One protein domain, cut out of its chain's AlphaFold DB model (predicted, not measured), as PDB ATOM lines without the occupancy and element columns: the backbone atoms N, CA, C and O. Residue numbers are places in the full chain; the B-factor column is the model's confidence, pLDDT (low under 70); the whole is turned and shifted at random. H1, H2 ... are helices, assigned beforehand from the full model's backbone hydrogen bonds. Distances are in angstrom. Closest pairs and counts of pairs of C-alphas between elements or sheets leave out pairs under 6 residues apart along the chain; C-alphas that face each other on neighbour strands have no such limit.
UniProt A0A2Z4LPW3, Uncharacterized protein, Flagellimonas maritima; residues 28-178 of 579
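AT A GLANCE: This is residues 28 to 178 of the 579 residues of an uncharacterized protein of Flagellimonas maritima (UniProt A0A2Z4LPW3). The domain is a wide, loose frame of helices round a large empty space: H3, H4 and H5 make a thin arm along one side, H5 meets the end of the long helix H6 in a corner, and H9 runs from H6 back toward the side where H1 and H2 lie. H6 is the hub, with H8 side by side with it, H7 folding back from its far end to make a V with it, and H9 branching from its middle. The printed part has 151 residues with ten named helices, H1 to H10 in that order, and no named strand; its class is all helix. It is loose, with a radius of gyration of the C-alphas of 21.0 A, and flat, spanning 54 by 52 by 28 A.

HOW THE PARTS SIT: H1, residues 28 to 31, and H2, residues 37 to 40, only just touch and only at the corner by their link, with 3 pairs of C-alphas within 8 A; the closest are those of Arg 30 and Tyr 38, 5.5 A apart. H3, residues 43 to 54, touches no helix, and residues 44 to 59, of which 44 to 54 belong to H3, stand free. H4, residues 58 to 61, is close to but not clearly touching H5, residues 63 to 81; their closest C-alphas, of Asp 59 and Gln 65, are 6.7 A apart. H5 and H6, residues 83 to 112, only just touch, with 3 pairs of C-alphas within 8 A and only at the corner, closest at Ile 79 and Leu 85, 5.3 A; they stand about perpendicular at 89 degrees. H6, with its residues 102 to 112, touches H7, residues 116 to 130, closest at the C-alphas of Leu 112 and Gly 118, 4.6 A, at a steep tilt of 48 degrees, opposite ways. With residues 96 to 107 it touches H8, residues 139 to 152, closest at the C-alphas of Leu 107 and Ser 139, 5.9 A, at a shallow tilt of 27 degrees, opposite ways. With residues 93 to 100 it touches residues 155 to 156 of H9, residues 154 to 172, closest at the C-alphas of Trp 97 and Val 156, 6.6 A, at a steep tilt of 49 degrees, the same way. H8 and H9 touch only at the corner, closest at the C-alphas of Ala 150 and Arg 157, 5.0 A. H10, residues 174 to 178, is apart from H1, H2 and H3. Every O i to N i+4 pair is within hydrogen-bond range in H5, H8, H9 and H10, against 7 of 8 in H3, 24 of 26 in H6 and 8 of 11 in H7; H1, H2 and H4 are too short for such a pair.

IN THESE COORDINATES: H1 begins at C-alpha 28, (60.789, 4.733, 131.309). H3 is 16.1 A long from first to last C-alpha, H5 26.2 A, H7 19.8 A, H8 19.9 A and H9 26.0 A. H6 runs 40.1 A from C-alpha 83 at (51.632, -14.916, 84.647), with a kink of 38 degrees near residue 106. H10 ends at C-alpha 178, (57.387, -8.034, 127.023).

THE WHOLE: The two C-alphas farthest apart are those of Tyr 63 and Ile 116, 59.1 A, while those of Leu 28 and Glu 178 are 13.9 A apart. The printed part has no cut and no long link; the link from H7 to H8 is short, and the others are tight. The mean pLDDT of the printed part is 75.9; it is under 70 at 47 residues, among them 28 to 59 and 168 to 178.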
ATOM      1  N   LEU A  28      60.746   6.112 130.830       61.72
ATOM      2  CA  LEU A  28      60.789   4.733 131.309       61.72
ATOM      3  C   LEU A  28      61.822   3.821 130.599       61.72
ATOM      4  O   LEU A  28      62.281   2.831 131.169       61.72
ATOM      5  N   ALA A  29      62.270   4.179 129.389       57.78
ATOM      6  CA  ALA A  29      63.320   3.469 128.650       57.78
ATOM      7  C   ALA A  29      64.770   3.780 129.100       57.78
ATOM      8  O   ALA A  29      65.701   3.164 128.575       57.78
ATOM      9  N   ARG A  30      64.987   4.707 130.050       60.41
ATOM     10  CA  ARG A  30      66.316   5.195 130.485       60.41
ATOM     11  C   ARG A  30      67.293   4.090 130.908       60.41
ATOM     12  O   ARG A  30      68.488   4.235 130.684       60.41
ATOM     13  N   GLN A  31      66.812   2.983 131.474       53.38
ATOM     14  CA  GLN A  31      67.668   1.852 131.876       53.38
ATOM     15  C   GLN A  31      68.027   0.894 130.722       53.38
ATOM     16  O   GLN A  31      68.918   0.060 130.866       53.38
ATOM     17  N   PHE A  32      67.343   0.979 129.577       51.59
ATOM     18  CA  PHE A  32      67.476   0.009 128.478       51.59
ATOM     19  C   PHE A  32      68.021   0.615 127.185       51.59
ATOM     20  O   PHE A  32      68.477  -0.127 126.311       51.59
ATOM     21  N   VAL A  33      67.968   1.942 127.059       54.78
ATOM     22  CA  VAL A  33      68.492   2.705 125.927       54.78
ATOM     23  C   VAL A  33      69.682   3.538 126.420       54.78
ATOM     24  O   VAL A  33      69.487   4.395 127.282       54.78
ATOM     25  N   PRO A  34      70.902   3.326 125.885       57.34
ATOM     26  CA  PRO A  34      72.080   4.083 126.295       57.34
ATOM     27  C   PRO A  34      71.858   5.592 126.181       57.34
ATOM     28  O   PRO A  34      71.254   6.084 125.221       57.34
ATOM     29  N   GLY A  35      72.363   6.346 127.157       53.44
ATOM     30  CA  GLY A  35      72.453   7.798 127.032       53.44
ATOM     31  C   GLY A  35      73.339   8.181 125.838       53.44
ATOM     32  O   GLY A  35      74.318   7.484 125.580       53.44
ATOM     33  N   PRO A  36      73.014   9.251 125.087       68.31
ATOM     34  CA  PRO A  36      71.910  10.201 125.279       68.31
ATOM     35  C   PRO A  36      70.593   9.806 124.577       68.31
ATOM     36  O   PRO A  36      69.613  10.541 124.673       68.31
ATOM     37  N   ILE A  37      70.545   8.663 123.882       61.72
ATOM     38  CA  ILE A  37      69.468   8.304 122.943       61.72
ATOM     39  C   ILE A  37      68.097   8.234 123.635       61.72
ATOM     40  O   ILE A  37      67.093   8.645 123.052       61.72
ATOM     41  N   TYR A  38      68.039   7.785 124.895       64.81
ATOM     42  CA  TYR A  38      66.775   7.700 125.636       64.81
ATOM     43  C   TYR A  38      66.094   9.067 125.820       64.81
ATOM     44  O   TYR A  38      64.868   9.132 125.813       64.81
ATOM     45  N   LYS A  39      66.861  10.167 125.903       68.12
ATOM     46  CA  LYS A  39      66.323  11.534 126.052       68.12
ATOM     47  C   LYS A  39      65.559  12.000 124.810       68.12
ATOM     48  O   LYS A  39      64.705  12.879 124.886       68.12
ATOM     49  N   TRP A  40      65.851  11.417 123.649       67.44
ATOM     50  CA  TRP A  40      65.136  11.703 122.401       67.44
ATOM     51  C   TRP A  40      63.900  10.817 122.208       67.44
ATOM     52  O   TRP A  40      63.086  11.071 121.318       67.44
ATOM     53  N   LEU A  41      63.723   9.811 123.068       64.56
ATOM     54  CA  LEU A  41      62.623   8.854 123.051       64.56
ATOM     55  C   LEU A  41      61.677   9.085 124.236       64.56
ATOM     56  O   LEU A  41      61.409   8.163 125.000       64.56
ATOM     57  N   LYS A  42      61.135  10.307 124.367       68.81
ATOM     58  CA  LYS A  42      60.022  10.568 125.296       68.81
ATOM     59  C   LYS A  42      58.930   9.523 125.077       68.81
ATOM     60  O   LYS A  42      58.441   9.401 123.947       68.81
ATOM     61  N   THR A  43      58.529   8.829 126.140       66.56
ATOM     62  CA  THR A  43      57.486   7.797 126.126       66.56
ATOM     63  C   THR A  43      56.254   8.324 125.390       66.56
ATOM     64  O   THR A  43      55.821   7.725 124.413       66.56
ATOM     65  N   SER A  44      55.801   9.540 125.706       62.75
ATOM     66  CA  SER A  44      54.668  10.210 125.048       62.75
ATOM     67  C   SER A  44      54.831  10.437 123.529       62.75
ATOM     68  O   SER A  44      53.871  10.274 122.770       62.75
ATOM     69  N   LYS A  45      56.037  10.773 123.045       66.81
ATOM     70  CA  LYS A  45      56.322  11.001 121.609       66.81
ATOM     71  C   LYS A  45      56.434   9.696 120.830       66.81
ATOM     72  O   LYS A  45      55.921   9.608 119.711       66.81
ATOM     73  N   VAL A  46      57.105   8.698 121.407       63.84
ATOM     74  CA  VAL A  46      57.142   7.331 120.867       63.84
ATOM     75  C   VAL A  46      55.713   6.810 120.765       63.84
ATOM     76  O   VAL A  46      55.318   6.294 119.719       63.84
ATOM     77  N   ILE A  47      54.915   7.082 121.799       58.94
ATOM     78  CA  ILE A  47      53.519   6.690 121.877       58.94
ATOM     79  C   ILE A  47      52.671   7.285 120.753       58.94
ATOM     80  O   ILE A  47      52.055   6.560 119.973       58.94
ATOM     81  N   SER A  48      52.716   8.607 120.595       61.16
ATOM     82  CA  SER A  48      51.988   9.317 119.538       61.16
ATOM     83  C   SER A  48      52.358   8.838 118.123       61.16
ATOM     84  O   SER A  48      51.489   8.689 117.260       61.16
ATOM     85  N   LYS A  49      53.644   8.547 117.869       62.19
ATOM     86  CA  LYS A  49      54.108   8.045 116.563       62.19
ATOM     87  C   LYS A  49      53.668   6.608 116.290       62.19
ATOM     88  O   LYS A  49      53.306   6.301 115.157       62.19
ATOM     89  N   LEU A  50      53.698   5.744 117.301       56.22
ATOM     90  CA  LEU A  50      53.249   4.359 117.178       56.22
ATOM     91  C   LEU A  50      51.719   4.272 117.046       56.22
ATOM     92  O   LEU A  50      51.253   3.481 116.231       56.22
ATOM     93  N   LYS A  51      50.942   5.145 117.705       57.72
ATOM     94  CA  LYS A  51      49.484   5.260 117.487       57.72
ATOM     95  C   LYS A  51      49.147   5.422 116.000       57.72
ATOM     96  O   LYS A  51      48.388   4.629 115.457       57.72
ATOM     97  N   LYS A  52      49.804   6.364 115.306       60.78
ATOM     98  CA  LYS A  52      49.635   6.584 113.849       60.78
ATOM     99  C   LYS A  52      49.977   5.364 112.984       60.78
ATOM    100  O   LYS A  52      49.600   5.322 111.818       60.78
ATOM    101  N   TYR A  53      50.758   4.425 113.510       55.06
ATOM    102  CA  TYR A  53      51.188   3.232 112.788       55.06
ATOM    103  C   TYR A  53      50.224   2.052 112.971       55.06
ATOM    104  O   TYR A  53      50.027   1.286 112.027       55.06
ATOM    105  N   TYR A  54      49.651   1.894 114.168       51.34
ATOM    106  CA  TYR A  54      48.799   0.754 114.523       51.34
ATOM    107  C   TYR A  54      47.308   1.034 114.360       51.34
ATOM    108  O   TYR A  54      46.565   0.133 113.971       51.34
ATOM    109  N   GLU A  55      46.871   2.262 114.625       57.25
ATOM    110  CA  GLU A  55      45.479   2.640 114.450       57.25
ATOM    111  C   GLU A  55      45.278   3.217 113.051       57.25
ATOM    112  O   GLU A  55      45.977   4.158 112.655       57.25
ATOM    113  N   PRO A  56      44.330   2.669 112.278       57.91
ATOM    114  CA  PRO A  56      43.885   3.346 111.085       57.91
ATOM    115  C   PRO A  56      43.386   4.745 111.462       57.91
ATOM    116  O   PRO A  56      42.620   4.900 112.410       57.91
ATOM    117  N   THR A  57      43.823   5.762 110.722       62.50
ATOM    118  CA  THR A  57      43.299   7.127 110.838       62.50
ATOM    119  C   THR A  57      41.772   7.117 110.683       62.50
ATOM    120  O   THR A  57      41.231   6.215 110.046       62.50
ATOM    121  N   GLU A  58      41.048   8.079 111.267       62.12
ATOM    122  CA  GLU A  58      39.567   8.100 111.243       62.12
ATOM    123  C   GLU A  58      38.988   7.975 109.821       62.12
ATOM    124  O   GLU A  58      37.955   7.342 109.595       62.12
ATOM    125  N   ASP A  59      39.712   8.489 108.826       67.69
ATOM    126  CA  ASP A  59      39.367   8.402 107.413       67.69
ATOM    127  C   ASP A  59      39.582   7.009 106.795       67.69
ATOM    128  O   ASP A  59      39.149   6.781 105.668       67.69
ATOM    129  N   HIS A  60      40.193   6.043 107.484       71.69
ATOM    130  CA  HIS A  60      40.456   4.700 106.957       71.69
ATOM    131  C   HIS A  60      39.181   3.990 106.501       71.69
ATOM    132  O   HIS A  60      39.191   3.281 105.489       71.69
ATOM    133  N   TYR A  61      38.082   4.193 107.228       70.62
ATOM    134  CA  TYR A  61      36.769   3.637 106.906       70.62
ATOM    135  C   TYR A  61      35.960   4.518 105.949       70.62
ATOM    136  O   TYR A  61      34.899   4.093 105.492       70.62
ATOM    137  N   SER A  62      36.460   5.708 105.597       80.12
ATOM    138  CA  SER A  62      35.798   6.590 104.638       80.12
ATOM    139  C   SER A  62      35.663   5.928 103.267       80.12
ATOM    140  O   SER A  62      36.495   5.115 102.839       80.12
ATOM    141  N   TYR A  63      34.620   6.335 102.544       79.44
ATOM    142  CA  TYR A  63      34.374   5.900 101.173       79.44
ATOM    143  C   TYR A  63      35.595   6.160 100.270       79.44
ATOM    144  O   TYR A  63      36.026   5.274  99.529       79.44
ATOM    145  N   THR A  64      36.237   7.321 100.423       83.69
ATOM    146  CA  THR A  64      37.424   7.735  99.663       83.69
ATOM    147  C   THR A  64      38.620   6.807  99.882       83.69
ATOM    148  O   THR A  64      39.241   6.353  98.918       83.69
ATOM    149  N   GLN A  65      38.951   6.474 101.134       80.94
ATOM    150  CA  GLN A  65      40.064   5.561 101.425       80.94
ATOM    151  C   GLN A  65      39.733   4.111 101.061       80.94
ATOM    152  O   GLN A  65      40.623   3.343 100.684       80.94
ATOM    153  N   ARG A  66      38.460   3.703 101.138       80.44
ATOM    154  CA  ARG A  66      38.014   2.391 100.651       80.44
ATOM    155  C   ARG A  66      38.230   2.257  99.140       80.44
ATOM    156  O   ARG A  66      38.801   1.254  98.716       80.44
ATOM    157  N   ASN A  67      37.879   3.277  98.359       86.88
ATOM    158  CA  ASN A  67      38.078   3.275  96.908       86.88
ATOM    159  C   ASN A  67      39.563   3.289  96.529       86.88
ATOM    160  O   ASN A  67      39.991   2.435  95.765       86.88
ATOM    161  N   LYS A  68      40.397   4.117  97.176       85.25
ATOM    162  CA  LYS A  68      41.861   4.081  96.968       85.25
ATOM    163  C   LYS A  68      42.463   2.696  97.231       85.25
ATOM    164  O   LYS A  68      43.373   2.251  96.526       85.25
ATOM    165  N   ARG A  69      41.975   1.991  98.260       82.56
ATOM    166  CA  ARG A  69      42.395   0.611  98.560       82.56
ATOM    167  C   ARG A  69      41.913  -0.374  97.500       82.56
ATOM    168  O   ARG A  69      42.673  -1.281  97.156       82.56
ATOM    169  N   TRP A  70      40.697  -0.192  96.990       84.50
ATOM    170  CA  TRP A  70      40.154  -0.979  95.888       84.50
ATOM    171  C   TRP A  70      40.970  -0.788  94.607       84.50
ATOM    172  O   TRP A  70      41.396  -1.776  94.019       84.50
ATOM    173  N   ASP A  71      41.319   0.443  94.248       86.31
ATOM    174  CA  ASP A  71      42.158   0.738  93.081       86.31
ATOM    175  C   ASP A  71      43.546   0.097  93.221       86.31
ATOM    176  O   ASP A  71      44.033  -0.599  92.326       86.31
ATOM    177  N   ALA A  72      44.157   0.219  94.404       82.69
ATOM    178  CA  ALA A  72      45.422  -0.444  94.703       82.69
ATOM    179  C   ALA A  72      45.313  -1.982  94.665       82.69
ATOM    180  O   ALA A  72      46.287  -2.660  94.321       82.69
ATOM    181  N   TYR A  73      44.164  -2.553  95.039       87.19
ATOM    182  CA  TYR A  73      43.877  -3.979  94.881       87.19
ATOM    183  C   TYR A  73      43.751  -4.352  93.402       87.19
ATOM    184  O   TYR A  73      44.376  -5.326  92.987       87.19
ATOM    185  N   GLN A  74      43.042  -3.556  92.597       89.69
ATOM    186  CA  GLN A  74      42.871  -3.780  91.161       89.69
ATOM    187  C   GLN A  74      44.218  -3.821  90.428       89.69
ATOM    188  O   GLN A  74      44.477  -4.735  89.644       89.69
ATOM    189  N   SER A  75      45.148  -2.916  90.740       81.06
ATOM    190  CA  SER A  75      46.502  -2.967  90.168       81.06
ATOM    191  C   SER A  75      47.271  -4.225  90.594       81.06
ATOM    192  O   SER A  75      47.936  -4.866  89.779       81.06
ATOM    193  N   LYS A  76      47.169  -4.629  91.868       82.06
ATOM    194  CA  LYS A  76      47.863  -5.823  92.387       82.06
ATOM    195  C   LYS A  76      47.292  -7.119  91.823       82.06
ATOM    196  O   LYS A  76      48.055  -8.040  91.531       82.06
ATOM    197  N   ILE A  77      45.970  -7.214  91.690       85.56
ATOM    198  CA  ILE A  77      45.307  -8.423  91.205       85.56
ATOM    199  C   ILE A  77      45.538  -8.607  89.704       85.56
ATOM    200  O   ILE A  77      45.747  -9.741  89.283       85.56
ATOM    201  N   LYS A  78      45.631  -7.516  88.924       87.00
ATOM    202  CA  LYS A  78      46.061  -7.552  87.513       87.00
ATOM    203  C   LYS A  78      47.448  -8.185  87.358       87.00
ATOM    204  O   LYS A  78      47.602  -9.127  86.588       87.00
ATOM    205  N   ILE A  79      48.428  -7.747  88.155       84.25
ATOM    206  CA  ILE A  79      49.784  -8.327  88.153       84.25
ATOM    207  C   ILE A  79      49.762  -9.794  88.601       84.25
ATOM    208  O   ILE A  79      50.467 -10.615  88.034       84.25
ATOM    209  N   LYS A  80      48.965 -10.148  89.619       81.19
ATOM    210  CA  LYS A  80      48.930 -11.520  90.158       81.19
ATOM    211  C   LYS A  80      48.255 -12.521  89.212       81.19
ATOM    212  O   LYS A  80      48.646 -13.685  89.212       81.19
ATOM    213  N   ARG A  81      47.241 -12.081  88.457       87.31
ATOM    214  CA  ARG A  81      46.476 -12.908  87.509       87.31
ATOM    215  C   ARG A  81      47.180 -13.081  86.165       87.31
ATOM    216  O   ARG A  81      46.958 -14.090  85.512       87.31
ATOM    217  N   ASN A  82      48.027 -12.134  85.766       90.06
ATOM    218  CA  ASN A  82      48.818 -12.251  84.547       90.06
ATOM    219  C   ASN A  82      50.162 -12.948  84.857       90.06
ATOM    220  O   ASN A  82      50.980 -12.376  85.584       90.06
ATOM    221  N   PRO A  83      50.418 -14.164  84.335       85.62
ATOM    222  CA  PRO A  83      51.632 -14.916  84.647       85.62
ATOM    223  C   PRO A  83      52.899 -14.173  84.214       85.62
ATOM    224  O   PRO A  83      53.844 -14.107  84.995       85.62
ATOM    225  N   ILE A  84      52.897 -13.530  83.042       88.94
ATOM    226  CA  ILE A  84      54.044 -12.766  82.532       88.94
ATOM    227  C   ILE A  84      54.380 -11.634  83.506       88.94
ATOM    228  O   ILE A  84      55.479 -11.601  84.052       88.94
ATOM    229  N   LEU A  85      53.411 -10.770  83.832       85.19
ATOM    230  CA  LEU A  85      53.629  -9.662  84.772       85.19
ATOM    231  C   LEU A  85      54.038 -10.153  86.169       85.19
ATOM    232  O   LEU A  85      54.893  -9.542  86.814       85.19
ATOM    233  N   ARG A  86      53.459 -11.262  86.644       85.44
ATOM    234  CA  ARG A  86      53.821 -11.879  87.926       85.44
ATOM    235  C   ARG A  86      55.291 -12.297  87.945       85.44
ATOM    236  O   ARG A  86      55.985 -11.973  88.913       85.44
ATOM    237  N   TYR A  87      55.747 -13.012  86.919       88.06
ATOM    238  CA  TYR A  87      57.125 -13.491  86.831       88.06
ATOM    239  C   TYR A  87      58.108 -12.351  86.549       88.06
ATOM    240  O   TYR A  87      59.156 -12.316  87.183       88.06
ATOM    241  N   SER A  88      57.750 -11.350  85.738       87.88
ATOM    242  CA  SER A  88      58.577 -10.150  85.530       87.88
ATOM    243  C   SER A  88      58.779  -9.359  86.824       87.88
ATOM    244  O   SER A  88      59.900  -8.987  87.164       87.88
ATOM    245  N   VAL A  89      57.720  -9.148  87.615       85.69
ATOM    246  CA  VAL A  89      57.836  -8.473  88.920       85.69
ATOM    247  C   VAL A  89      58.634  -9.315  89.921       85.69
ATOM    248  O   VAL A  89      59.345  -8.758  90.758       85.69
ATOM    249  N   LEU A  90      58.529 -10.648  89.869       85.62
ATOM    250  CA  LEU A  90      59.355 -11.541  90.685       85.62
ATOM    251  C   LEU A  90      60.833 -11.457  90.284       85.62
ATOM    252  O   LEU A  90      61.685 -11.343  91.160       85.62
ATOM    253  N   PHE A  91      61.121 -11.443  88.985       88.62
ATOM    254  CA  PHE A  91      62.468 -11.306  88.448       88.62
ATOM    255  C   PHE A  91      63.110  -9.983  88.871       88.62
ATOM    256  O   PHE A  91      64.189  -9.997  89.453       88.62
ATOM    257  N   ILE A  92      62.404  -8.855  88.713       88.88
ATOM    258  CA  ILE A  92      62.871  -7.542  89.189       88.88
ATOM    259  C   ILE A  92      63.164  -7.590  90.693       88.88
ATOM    260  O   ILE A  92      64.189  -7.086  91.138       88.88
ATOM    261  N   LYS A  93      62.306  -8.238  91.493       85.81
ATOM    262  CA  LYS A  93      62.549  -8.383  92.937       85.81
ATOM    263  C   LYS A  93      63.820  -9.159  93.252       85.81
ATOM    264  O   LYS A  93      64.551  -8.742  94.147       85.81
ATOM    265  N   ILE A  94      64.042 -10.278  92.567       86.38
ATOM    266  CA  ILE A  94      65.237 -11.109  92.742       86.38
ATOM    267  C   ILE A  94      66.470 -10.305  92.331       86.38
ATOM    268  O   ILE A  94      67.399 -10.187  93.122       86.38
ATOM    269  N   LEU A  95      66.439  -9.669  91.159       88.12
ATOM    270  CA  LEU A  95      67.556  -8.895  90.628       88.12
ATOM    271  C   LEU A  95      67.920  -7.707  91.527       88.12
ATOM    272  O   LEU A  95      69.082  -7.550  91.886       88.12
ATOM    273  N   SER A  96      66.943  -6.907  91.969       87.75
ATOM    274  CA  SER A  96      67.208  -5.800  92.897       87.75
ATOM    275  C   SER A  96      67.780  -6.283  94.232       87.75
ATOM    276  O   SER A  96      68.593  -5.580  94.825       87.75
ATOM    277  N   TRP A  97      67.372  -7.461  94.722       85.31
ATOM    278  CA  TRP A  97      67.949  -8.052  95.933       85.31
ATOM    279  C   TRP A  97      69.370  -8.551  95.719       85.31
ATOM    280  O   TRP A  97      70.210  -8.306  96.577       85.31
ATOM    281  N   LEU A  98      69.641  -9.217  94.597       85.56
ATOM    282  CA  LEU A  98      70.985  -9.666  94.238       85.56
ATOM    283  C   LEU A  98      71.939  -8.476  94.138       85.56
ATOM    284  O   LEU A  98      72.987  -8.491  94.776       85.56
ATOM    285  N   LEU A  99      71.527  -7.408  93.446       88.38
ATOM    286  CA  LEU A  99      72.287  -6.160  93.353       88.38
ATOM    287  C   LEU A  99      72.505  -5.530  94.732       88.38
ATOM    288  O   LEU A  99      73.632  -5.190  95.084       88.38
ATOM    289  N   PHE A 100      71.449  -5.409  95.543       88.56
ATOM    290  CA  PHE A 100      71.564  -4.844  96.886       88.56
ATOM    291  C   PHE A 100      72.525  -5.651  97.769       88.56
ATOM    292  O   PHE A 100      73.373  -5.073  98.440       88.56
ATOM    293  N   VAL A 101      72.408  -6.981  97.773       85.62
ATOM    294  CA  VAL A 101      73.255  -7.875  98.576       85.62
ATOM    295  C   VAL A 101      74.702  -7.806  98.106       85.62
ATOM    296  O   VAL A 101      75.587  -7.641  98.940       85.62
ATOM    297  N   TYR A 102      74.940  -7.868  96.796       87.31
ATOM    298  CA  TYR A 102      76.275  -7.768  96.213       87.31
ATOM    299  C   TYR A 102      76.976  -6.465  96.622       87.31
ATOM    300  O   TYR A 102      78.039  -6.502  97.241       87.31
ATOM    301  N   TYR A 103      76.347  -5.312  96.376       88.56
ATOM    302  CA  TYR A 103      76.938  -4.016  96.718       88.56
ATOM    303  C   TYR A 103      77.045  -3.791  98.230       88.56
ATOM    304  O   TYR A 103      78.000  -3.171  98.693       88.56
ATOM    305  N   PHE A 104      76.125  -4.342  99.026       86.88
ATOM    306  CA  PHE A 104      76.253  -4.336 100.480       86.88
ATOM    307  C   PHE A 104      77.496  -5.112 100.928       86.88
ATOM    308  O   PHE A 104      78.257  -4.614 101.753       86.88
ATOM    309  N   PHE A 105      77.741  -6.292 100.354       82.56
ATOM    310  CA  PHE A 105      78.941  -7.076 100.636       82.56
ATOM    311  C   PHE A 105      80.227  -6.380 100.185       82.56
ATOM    312  O   PHE A 105      81.210  -6.445 100.919       82.56
ATOM    313  N   GLN A 106      80.221  -5.672  99.050       83.69
ATOM    314  CA  GLN A 106      81.357  -4.836  98.640       83.69
ATOM    315  C   GLN A 106      81.626  -3.712  99.649       83.69
ATOM    316  O   GLN A 106      82.775  -3.484 100.020       83.69
ATOM    317  N   LEU A 107      80.577  -3.071 100.178       85.12
ATOM    318  CA  LEU A 107      80.713  -2.031 101.204       85.12
ATOM    319  C   LEU A 107      81.352  -2.563 102.498       85.12
ATOM    320  O   LEU A 107      82.172  -1.883 103.110       85.12
ATOM    321  N   VAL A 108      80.991  -3.778 102.926       83.00
ATOM    322  CA  VAL A 108      81.518  -4.388 104.162       83.00
ATOM    323  C   VAL A 108      82.750  -5.279 103.942       83.00
ATOM    324  O   VAL A 108      83.296  -5.818 104.909       83.00
ATOM    325  N   LYS A 109      83.230  -5.417 102.698       77.62
ATOM    326  CA  LYS A 109      84.387  -6.244 102.311       77.62
ATOM    327  C   LYS A 109      85.631  -5.994 103.184       77.62
ATOM    328  O   LYS A 109      86.187  -6.983 103.671       77.62
ATOM    329  N   PRO A 110      86.034  -4.741 103.494       79.25
ATOM    330  CA  PRO A 110      87.207  -4.478 104.339       79.25
ATOM    331  C   PRO A 110      87.082  -5.020 105.773       79.25
ATOM    332  O   PRO A 110      88.082  -5.344 106.412       79.25
ATOM    333  N   LEU A 111      85.853  -5.138 106.291       75.19
ATOM    334  CA  LEU A 111      85.571  -5.679 107.624       75.19
ATOM    335  C   LEU A 111      85.541  -7.215 107.616       75.19
ATOM    336  O   LEU A 111      86.044  -7.844 108.545       75.19
ATOM    337  N   LEU A 112      84.989  -7.823 106.561       68.69
ATOM    338  CA  LEU A 112      84.839  -9.278 106.439       68.69
ATOM    339  C   LEU A 112      86.164 -10.001 106.165       68.69
ATOM    340  O   LEU A 112      86.384 -11.084 106.713       68.69
ATOM    341  N   PHE A 113      87.069  -9.393 105.389       71.50
ATOM    342  CA  PHE A 113      88.375  -9.974 105.034       71.50
ATOM    343  C   PHE A 113      89.327 -10.186 106.222       71.50
ATOM    344  O   PHE A 113      90.314 -10.915 106.094       71.50
ATOM    345  N   LYS A 114      89.009  -9.615 107.391       75.88
ATOM    346  CA  LYS A 114      89.713  -9.881 108.656       75.88
ATOM    347  C   LYS A 114      89.422 -11.275 109.228       75.88
ATOM    348  O   LYS A 114      90.136 -11.722 110.116       75.88
ATOM    349  N   SER A 115      88.396 -11.971 108.729       76.69
ATOM    350  CA  SER A 115      87.976 -13.298 109.197       76.69
ATOM    351  C   SER A 115      88.142 -14.372 108.114       76.69
ATOM    352  O   SER A 115      87.939 -14.107 106.929       76.69
ATOM    353  N   ILE A 116      88.457 -15.610 108.516       75.94
ATOM    354  CA  ILE A 116      88.566 -16.774 107.611       75.94
ATOM    355  C   ILE A 116      87.240 -17.016 106.871       75.94
ATOM    356  O   ILE A 116      87.223 -17.244 105.665       75.94
ATOM    357  N   VAL A 117      86.116 -16.865 107.578       72.94
ATOM    358  CA  VAL A 117      84.761 -16.998 107.023       72.94
ATOM    359  C   VAL A 117      84.496 -15.962 105.927       72.94
ATOM    360  O   VAL A 117      83.941 -16.297 104.883       72.94
ATOM    361  N   GLY A 118      84.929 -14.712 106.115       74.50
ATOM    362  CA  GLY A 118      84.757 -13.660 105.113       74.50
ATOM    363  C   GLY A 118      85.547 -13.909 103.828       74.50
ATOM    364  O   GLY A 118      85.041 -13.617 102.746       74.50
ATOM    365  N   LYS A 119      86.739 -14.516 103.927       76.50
ATOM    366  CA  LYS A 119      87.535 -14.922 102.755       76.50
ATOM    367  C   LYS A 119      86.851 -16.037 101.953       76.50
ATOM    368  O   LYS A 119      86.819 -15.963 100.729       76.50
ATOM    369  N   ILE A 120      86.245 -17.014 102.632       77.75
ATOM    370  CA  ILE A 120      85.489 -18.109 101.996       77.75
ATOM    371  C   ILE A 120      84.229 -17.576 101.298       77.75
ATOM    372  O   ILE A 120      83.985 -17.893 100.135       77.75
ATOM    373  N   ILE A 121      83.452 -16.725 101.979       73.00
ATOM    374  CA  ILE A 121      82.247 -16.101 101.405       73.00
ATOM    375  C   ILE A 121      82.608 -15.283 100.162       73.00
ATOM    376  O   ILE A 121      81.914 -15.368  99.150       73.00
ATOM    377  N   TYR A 122      83.705 -14.522 100.213       73.62
ATOM    378  CA  TYR A 122      84.152 -13.751  99.062       73.62
ATOM    379  C   TYR A 122      84.548 -14.644  97.882       73.62
ATOM    380  O   TYR A 122      84.049 -14.430  96.780       73.62
ATOM    381  N   GLY A 123      85.379 -15.665  98.113       73.38
ATOM    382  CA  GLY A 123      85.872 -16.542  97.048       73.38
ATOM    383  C   GLY A 123      84.783 -17.365  96.353       73.38
ATOM    384  O   GLY A 123      84.850 -17.557  95.146       73.38
ATOM    385  N   ILE A 124      83.765 -17.820  97.090       73.75
ATOM    386  CA  ILE A 124      82.716 -18.694  96.534       73.75
ATOM    387  C   ILE A 124      81.552 -17.891  95.936       73.75
ATOM    388  O   ILE A 124      80.991 -18.294  94.921       73.75
ATOM    389  N   ILE A 125      81.161 -16.774  96.560       69.38
ATOM    390  CA  ILE A 125      79.900 -16.085  96.230       69.38
ATOM    391  C   ILE A 125      80.133 -14.766  95.483       69.38
ATOM    392  O   ILE A 125      79.382 -14.454  94.564       69.38
ATOM    393  N   LEU A 126      81.139 -13.975  95.866       72.62
ATOM    394  CA  LEU A 126      81.315 -12.607  95.354       72.62
ATOM    395  C   LEU A 126      82.296 -12.538  94.182       72.62
ATOM    396  O   LEU A 126      82.038 -11.811  93.229       72.62
ATOM    397  N   PHE A 127      83.365 -13.334  94.213       77.06
ATOM    398  CA  PHE A 127      84.381 -13.372  93.162       77.06
ATOM    399  C   PHE A 127      83.807 -13.686  91.764       77.06
ATOM    400  O   PHE A 127      84.144 -12.966  90.828       77.06
ATOM    401  N   PRO A 128      82.875 -14.646  91.582       79.81
ATOM    402  CA  PRO A 128      82.244 -14.859  90.275       79.81
ATOM    403  C   PRO A 128      81.374 -13.678  89.812       79.81
ATOM    404  O   PRO A 128      81.228 -13.449  88.614       79.81
ATOM    405  N   LEU A 129      80.790 -12.923  90.748       78.88
ATOM    406  CA  LEU A 129      79.925 -11.779  90.446       78.88
ATOM    407  C   LEU A 129      80.717 -10.522  90.068       78.88
ATOM    408  O   LEU A 129      80.187  -9.696  89.329       78.88
ATOM    409  N   ASP A 130      81.974 -10.401  90.506       80.75
ATOM    410  CA  ASP A 130      82.875  -9.293  90.145       80.75
ATOM    411  C   ASP A 130      83.186  -9.249  88.637       80.75
ATOM    412  O   ASP A 130      83.501  -8.190  88.103       80.75
ATOM    413  N   TYR A 131      83.040 -10.377  87.929       79.38
ATOM    414  CA  TYR A 131      83.172 -10.442  86.468       79.38
ATOM    415  C   TYR A 131      81.920  -9.976  85.713       79.38
ATOM    416  O   TYR A 131      81.985  -9.711  84.516       79.38
ATOM    417  N   ILE A 132      80.771  -9.916  86.390       80.94
ATOM    418  CA  ILE A 132      79.461  -9.662  85.772       80.94
ATOM    419  C   ILE A 132      78.939  -8.269  86.144       80.94
ATOM    420  O   ILE A 132      78.255  -7.628  85.348       80.94
ATOM    421  N   LEU A 133      79.231  -7.799  87.358       82.81
ATOM    422  CA  LEU A 133      78.715  -6.548  87.907       82.81
ATOM    423  C   LEU A 133      79.810  -5.474  87.985       82.81
ATOM    424  O   LEU A 133      80.957  -5.790  88.291       82.81
ATOM    425  N   PRO A 134      79.474  -4.191  87.752       81.69
ATOM    426  CA  PRO A 134      80.468  -3.131  87.754       81.69
ATOM    427  C   PRO A 134      81.014  -2.885  89.162       81.69
ATOM    428  O   PRO A 134      80.253  -2.693  90.121       81.69
ATOM    429  N   LEU A 135      82.344  -2.843  89.254       80.44
ATOM    430  CA  LEU A 135      83.079  -2.493  90.462       80.44
ATOM    431  C   LEU A 135      83.007  -0.979  90.689       80.44
ATOM    432  O   LEU A 135      83.259  -0.181  89.789       80.44
ATOM    433  N   ILE A 136      82.653  -0.585  91.910       84.00
ATOM    434  CA  ILE A 136      82.592   0.816  92.334       84.00
ATOM    435  C   ILE A 136      83.676   1.007  93.390       84.00
ATOM    436  O   ILE A 136      83.612   0.396  94.452       84.00
ATOM    437  N   GLU A 137      84.670   1.848  93.115       79.38
ATOM    438  CA  GLU A 137      85.819   2.021  94.017       79.38
ATOM    439  C   GLU A 137      85.462   2.819  95.279       79.38
ATOM    440  O   GLU A 137      85.925   2.525  96.381       79.38
ATOM    441  N   SER A 138      84.588   3.819  95.142       88.12
ATOM    442  CA  SER A 138      84.183   4.671  96.260       88.12
ATOM    443  C   SER A 138      83.109   4.004  97.120       88.12
ATOM    444  O   SER A 138      81.962   3.826  96.697       88.12
ATOM    445  N   SER A 139      83.445   3.731  98.384       84.69
ATOM    446  CA  SER A 139      82.489   3.240  99.387       84.69
ATOM    447  C   SER A 139      81.300   4.188  99.586       84.69
ATOM    448  O   SER A 139      80.193   3.739  99.879       84.69
ATOM    449  N   TRP A 140      81.497   5.494  99.374       86.12
ATOM    450  CA  TRP A 140      80.417   6.479  99.435       86.12
ATOM    451  C   TRP A 140      79.420   6.309  98.285       86.12
ATOM    452  O   TRP A 140      78.211   6.310  98.508       86.12
ATOM    453  N   ASN A 141      79.908   6.062  97.068       88.50
ATOM    454  CA  ASN A 141      79.047   5.833  95.906       88.50
ATOM    455  C   ASN A 141      78.257   4.523  96.044       88.50
ATOM    456  O   ASN A 141      77.073   4.481  95.710       88.50
ATOM    457  N   ILE A 142      78.874   3.480  96.612       88.38
ATOM    458  CA  ILE A 142      78.175   2.236  96.970       88.38
ATOM    459  C   ILE A 142      77.073   2.515  97.999       88.38
ATOM    460  O   ILE A 142      75.945   2.051  97.840       88.38
ATOM    461  N   PHE A 143      77.368   3.291  99.046       87.88
ATOM    462  CA  PHE A 143      76.379   3.655 100.059       87.88
ATOM    463  C   PHE A 143      75.191   4.424  99.458       87.88
ATOM    464  O   PHE A 143      74.038   4.076  99.727       87.88
ATOM    465  N   VAL A 144      75.452   5.411  98.595       88.69
ATOM    466  CA  VAL A 144      74.410   6.169  97.882       88.69
ATOM    467  C   VAL A 144      73.581   5.249  96.981       88.69
ATOM    468  O   VAL A 144      72.353   5.316  97.013       88.69
ATOM    469  N   LEU A 145      74.212   4.334  96.238       89.81
ATOM    470  CA  LEU A 145      73.514   3.352  95.405       89.81
ATOM    471  C   LEU A 145      72.590   2.452  96.240       89.81
ATOM    472  O   LEU A 145      71.418   2.281  95.905       89.81
ATOM    473  N   LEU A 146      73.080   1.917  97.362       89.81
ATOM    474  CA  LEU A 146      72.278   1.105  98.282       89.81
ATOM    475  C   LEU A 146      71.100   1.899  98.860       89.81
ATOM    476  O   LEU A 146      69.988   1.371  98.967       89.81
ATOM    477  N   PHE A 147      71.318   3.170  99.196       87.69
ATOM    478  CA  PHE A 147      70.271   4.069  99.677       87.69
ATOM    479  C   PHE A 147      69.194   4.318  98.609       87.69
ATOM    480  O   PHE A 147      68.000   4.192  98.898       87.69
ATOM    481  N   LEU A 148      69.594   4.571  97.360       89.19
ATOM    482  CA  LEU A 148      68.678   4.746  96.229       89.19
ATOM    483  C   LEU A 148      67.876   3.472  95.937       89.19
ATOM    484  O   LEU A 148      66.655   3.544  95.789       89.19
ATOM    485  N   ILE A 149      68.519   2.299  95.942       88.62
ATOM    486  CA  ILE A 149      67.838   1.003  95.789       88.62
ATOM    487  C   ILE A 149      66.819   0.801  96.924       88.62
ATOM    488  O   ILE A 149      65.681   0.393  96.676       88.62
ATOM    489  N   ALA A 150      67.175   1.127  98.169       86.31
ATOM    490  CA  ALA A 150      66.265   1.009  99.307       86.31
ATOM    491  C   ALA A 150      65.055   1.963  99.211       86.31
ATOM    492  O   ALA A 150      63.950   1.587  99.619       86.31
ATOM    493  N   ILE A 151      65.220   3.169  98.657       85.81
ATOM    494  CA  ILE A 151      64.114   4.112  98.421       85.81
ATOM    495  C   ILE A 151      63.223   3.645  97.268       85.81
ATOM    496  O   ILE A 151      61.999   3.579  97.430       85.81
ATOM    497  N   ALA A 152      63.823   3.295  96.129       85.62
ATOM    498  CA  ALA A 152      63.113   2.901  94.915       85.62
ATOM    499  C   ALA A 152      62.293   1.619  95.128       85.62
ATOM    500  O   ALA A 152      61.135   1.515  94.713       85.62
ATOM    501  N   PHE A 153      62.856   0.646  95.849       87.56
ATOM    502  CA  PHE A 153      62.259  -0.673  96.004       87.56
ATOM    503  C   PHE A 153      61.733  -0.903  97.423       87.56
ATOM    504  O   PHE A 153      62.419  -1.394  98.322       87.56
ATOM    505  N   LYS A 154      60.427  -0.655  97.610       83.00
ATOM    506  CA  LYS A 154      59.725  -0.841  98.899       83.00
ATOM    507  C   LYS A 154      59.957  -2.217  99.549       83.00
ATOM    508  O   LYS A 154      59.893  -2.310 100.775       83.00
ATOM    509  N   PHE A 155      60.171  -3.283  98.773       82.06
ATOM    510  CA  PHE A 155      60.419  -4.630  99.305       82.06
ATOM    511  C   PHE A 155      61.842  -4.807  99.855       82.06
ATOM    512  O   PHE A 155      61.990  -5.501 100.859       82.06
ATOM    513  N   VAL A 156      62.848  -4.144  99.269       82.94
ATOM    514  CA  VAL A 156      64.227  -4.115  99.782       82.94
ATOM    515  C   VAL A 156      64.229  -3.439 101.150       82.94
ATOM    516  O   VAL A 156      64.590  -4.062 102.147       82.94
ATOM    517  N   ARG A 157      63.649  -2.234 101.250       83.81
ATOM    518  CA  ARG A 157      63.468  -1.526 102.531       83.81
ATOM    519  C   ARG A 157      62.751  -2.365 103.589       83.81
ATOM    520  O   ARG A 157      63.172  -2.396 104.741       83.81
ATOM    521  N   LYS A 158      61.667  -3.057 103.217       81.88
ATOM    522  CA  LYS A 158      60.931  -3.936 104.144       81.88
ATOM    523  C   LYS A 158      61.763  -5.134 104.606       81.88
ATOM    524  O   LYS A 158      61.638  -5.518 105.764       81.88
ATOM    525  N   GLY A 159      62.584  -5.727 103.739       80.38
ATOM    526  CA  GLY A 159      63.459  -6.836 104.124       80.38
ATOM    527  C   GLY A 159      64.608  -6.393 105.023       80.38
ATOM    528  O   GLY A 159      64.837  -7.042 106.040       80.38
ATOM    529  N   ILE A 160      65.235  -5.245 104.735       80.06
ATOM    530  CA  ILE A 160      66.215  -4.610 105.635       80.06
ATOM    531  C   ILE A 160      65.572  -4.368 107.001       80.06
ATOM    532  O   ILE A 160      66.101  -4.800 108.019       80.06
ATOM    533  N   TRP A 161      64.380  -3.763 107.034       75.62
ATOM    534  CA  TRP A 161      63.650  -3.534 108.280       75.62
ATOM    535  C   TRP A 161      63.313  -4.834 109.017       75.62
ATOM    536  O   TRP A 161      63.430  -4.887 110.233       75.62
ATOM    537  N   LYS A 162      62.932  -5.907 108.312       77.69
ATOM    538  CA  LYS A 162      62.666  -7.223 108.919       77.69
ATOM    539  C   LYS A 162      63.931  -7.829 109.535       77.69
ATOM    540  O   LYS A 162      63.859  -8.373 110.635       77.69
ATOM    541  N   LEU A 163      65.073  -7.721 108.852       75.75
ATOM    542  CA  LEU A 163      66.374  -8.177 109.350       75.75
ATOM    543  C   LEU A 163      66.810  -7.372 110.577       75.75
ATOM    544  O   LEU A 163      67.128  -7.963 111.608       75.75
ATOM    545  N   LEU A 164      66.740  -6.040 110.495       72.31
ATOM    546  CA  LEU A 164      67.033  -5.140 111.611       72.31
ATOM    547  C   LEU A 164      66.093  -5.394 112.788       72.31
ATOM    548  O   LEU A 164      66.571  -5.536 113.901       72.31
ATOM    549  N   LYS A 165      64.787  -5.551 112.553       65.06
ATOM    550  CA  LYS A 165      63.797  -5.881 113.588       65.06
ATOM    551  C   LYS A 165      64.105  -7.223 114.253       65.06
ATOM    552  O   LYS A 165      64.061  -7.307 115.471       65.06
ATOM    553  N   SER A 166      64.446  -8.260 113.487       67.75
ATOM    554  CA  SER A 166      64.813  -9.577 114.032       67.75
ATOM    555  C   SER A 166      66.074  -9.508 114.901       67.75
ATOM    556  O   SER A 166      66.107 -10.057 116.002       67.75
ATOM    557  N   ARG A 167      67.102  -8.774 114.453       70.69
ATOM    558  CA  ARG A 167      68.332  -8.553 115.232       70.69
ATOM    559  C   ARG A 167      68.086  -7.677 116.458       70.69
ATOM    560  O   ARG A 167      68.570  -8.008 117.529       70.69
ATOM    561  N   PHE A 168      67.289  -6.626 116.321       62.91
ATOM    562  CA  PHE A 168      66.869  -5.745 117.405       62.91
ATOM    563  C   PHE A 168      66.109  -6.511 118.490       62.91
ATOM    564  O   PHE A 168      66.466  -6.394 119.652       62.91
ATOM    565  N   ILE A 169      65.152  -7.371 118.123       60.16
ATOM    566  CA  ILE A 169      64.433  -8.240 119.070       60.16
ATOM    567  C   ILE A 169      65.408  -9.170 119.810       60.16
ATOM    568  O   ILE A 169      65.321  -9.294 121.028       60.16
ATOM    569  N   LYS A 170      66.377  -9.770 119.103       65.62
ATOM    570  CA  LYS A 170      67.411 -10.613 119.729       65.62
ATOM    571  C   LYS A 170      68.330  -9.840 120.684       65.62
ATOM    572  O   LYS A 170      68.700 -10.384 121.713       65.62
ATOM    573  N   ILE A 171      68.694  -8.601 120.349       61.53
ATOM    574  CA  ILE A 171      69.565  -7.737 121.170       61.53
ATOM    575  C   ILE A 171      68.823  -7.202 122.402       61.53
ATOM    576  O   ILE A 171      69.410  -7.042 123.467       61.53
ATOM    577  N   ILE A 172      67.530  -6.919 122.259       58.00
ATOM    578  CA  ILE A 172      66.674  -6.411 123.331       58.00
ATOM    579  C   ILE A 172      66.341  -7.502 124.354       58.00
ATOM    580  O   ILE A 172      66.305  -7.217 125.548       58.00
ATOM    581  N   GLY A 173      66.168  -8.750 123.915       61.00
ATOM    582  CA  GLY A 173      65.802  -9.864 124.791       61.00
ATOM    583  C   GLY A 173      64.298  -9.925 125.087       61.00
ATOM    584  O   GLY A 173      63.565  -8.953 124.892       61.00
ATOM    585  N   SER A 174      63.833 -11.092 125.543       56.66
ATOM    586  CA  SER A 174      62.417 -11.397 125.823       56.66
ATOM    587  C   SER A 174      61.786 -10.412 126.801       56.66
ATOM    588  O   SER A 174      60.729  -9.856 126.525       56.66
ATOM    589  N   ASP A 175      62.480 -10.118 127.894       54.69
ATOM    590  CA  ASP A 175      61.949  -9.322 129.004       54.69
ATOM    591  C   ASP A 175      61.696  -7.866 128.605       54.69
ATOM    592  O   ASP A 175      60.711  -7.239 128.996       54.69
ATOM    593  N   ARG A 176      62.592  -7.305 127.788       58.78
ATOM    594  CA  ARG A 176      62.446  -5.938 127.283       58.78
ATOM    595  C   ARG A 176      61.404  -5.868 126.161       58.78
ATOM    596  O   ARG A 176      60.788  -4.822 125.977       58.78
ATOM    597  N   LEU A 177      61.185  -6.964 125.427       56.28
ATOM    598  CA  LEU A 177      60.100  -7.074 124.451       56.28
ATOM    599  C   LEU A 177      58.736  -7.151 125.147       56.28
ATOM    600  O   LEU A 177      57.832  -6.430 124.747       56.28
ATOM    601  N   GLU A 178      58.600  -7.959 126.197       57.44
ATOM    602  CA  GLU A 178      57.387  -8.034 127.023       57.44
ATOM    603  C   GLU A 178      57.040  -6.665 127.622       57.44
ATOM    604  O   GLU A 178      55.891  -6.229 127.576       57.44
TER     605      GLU A 178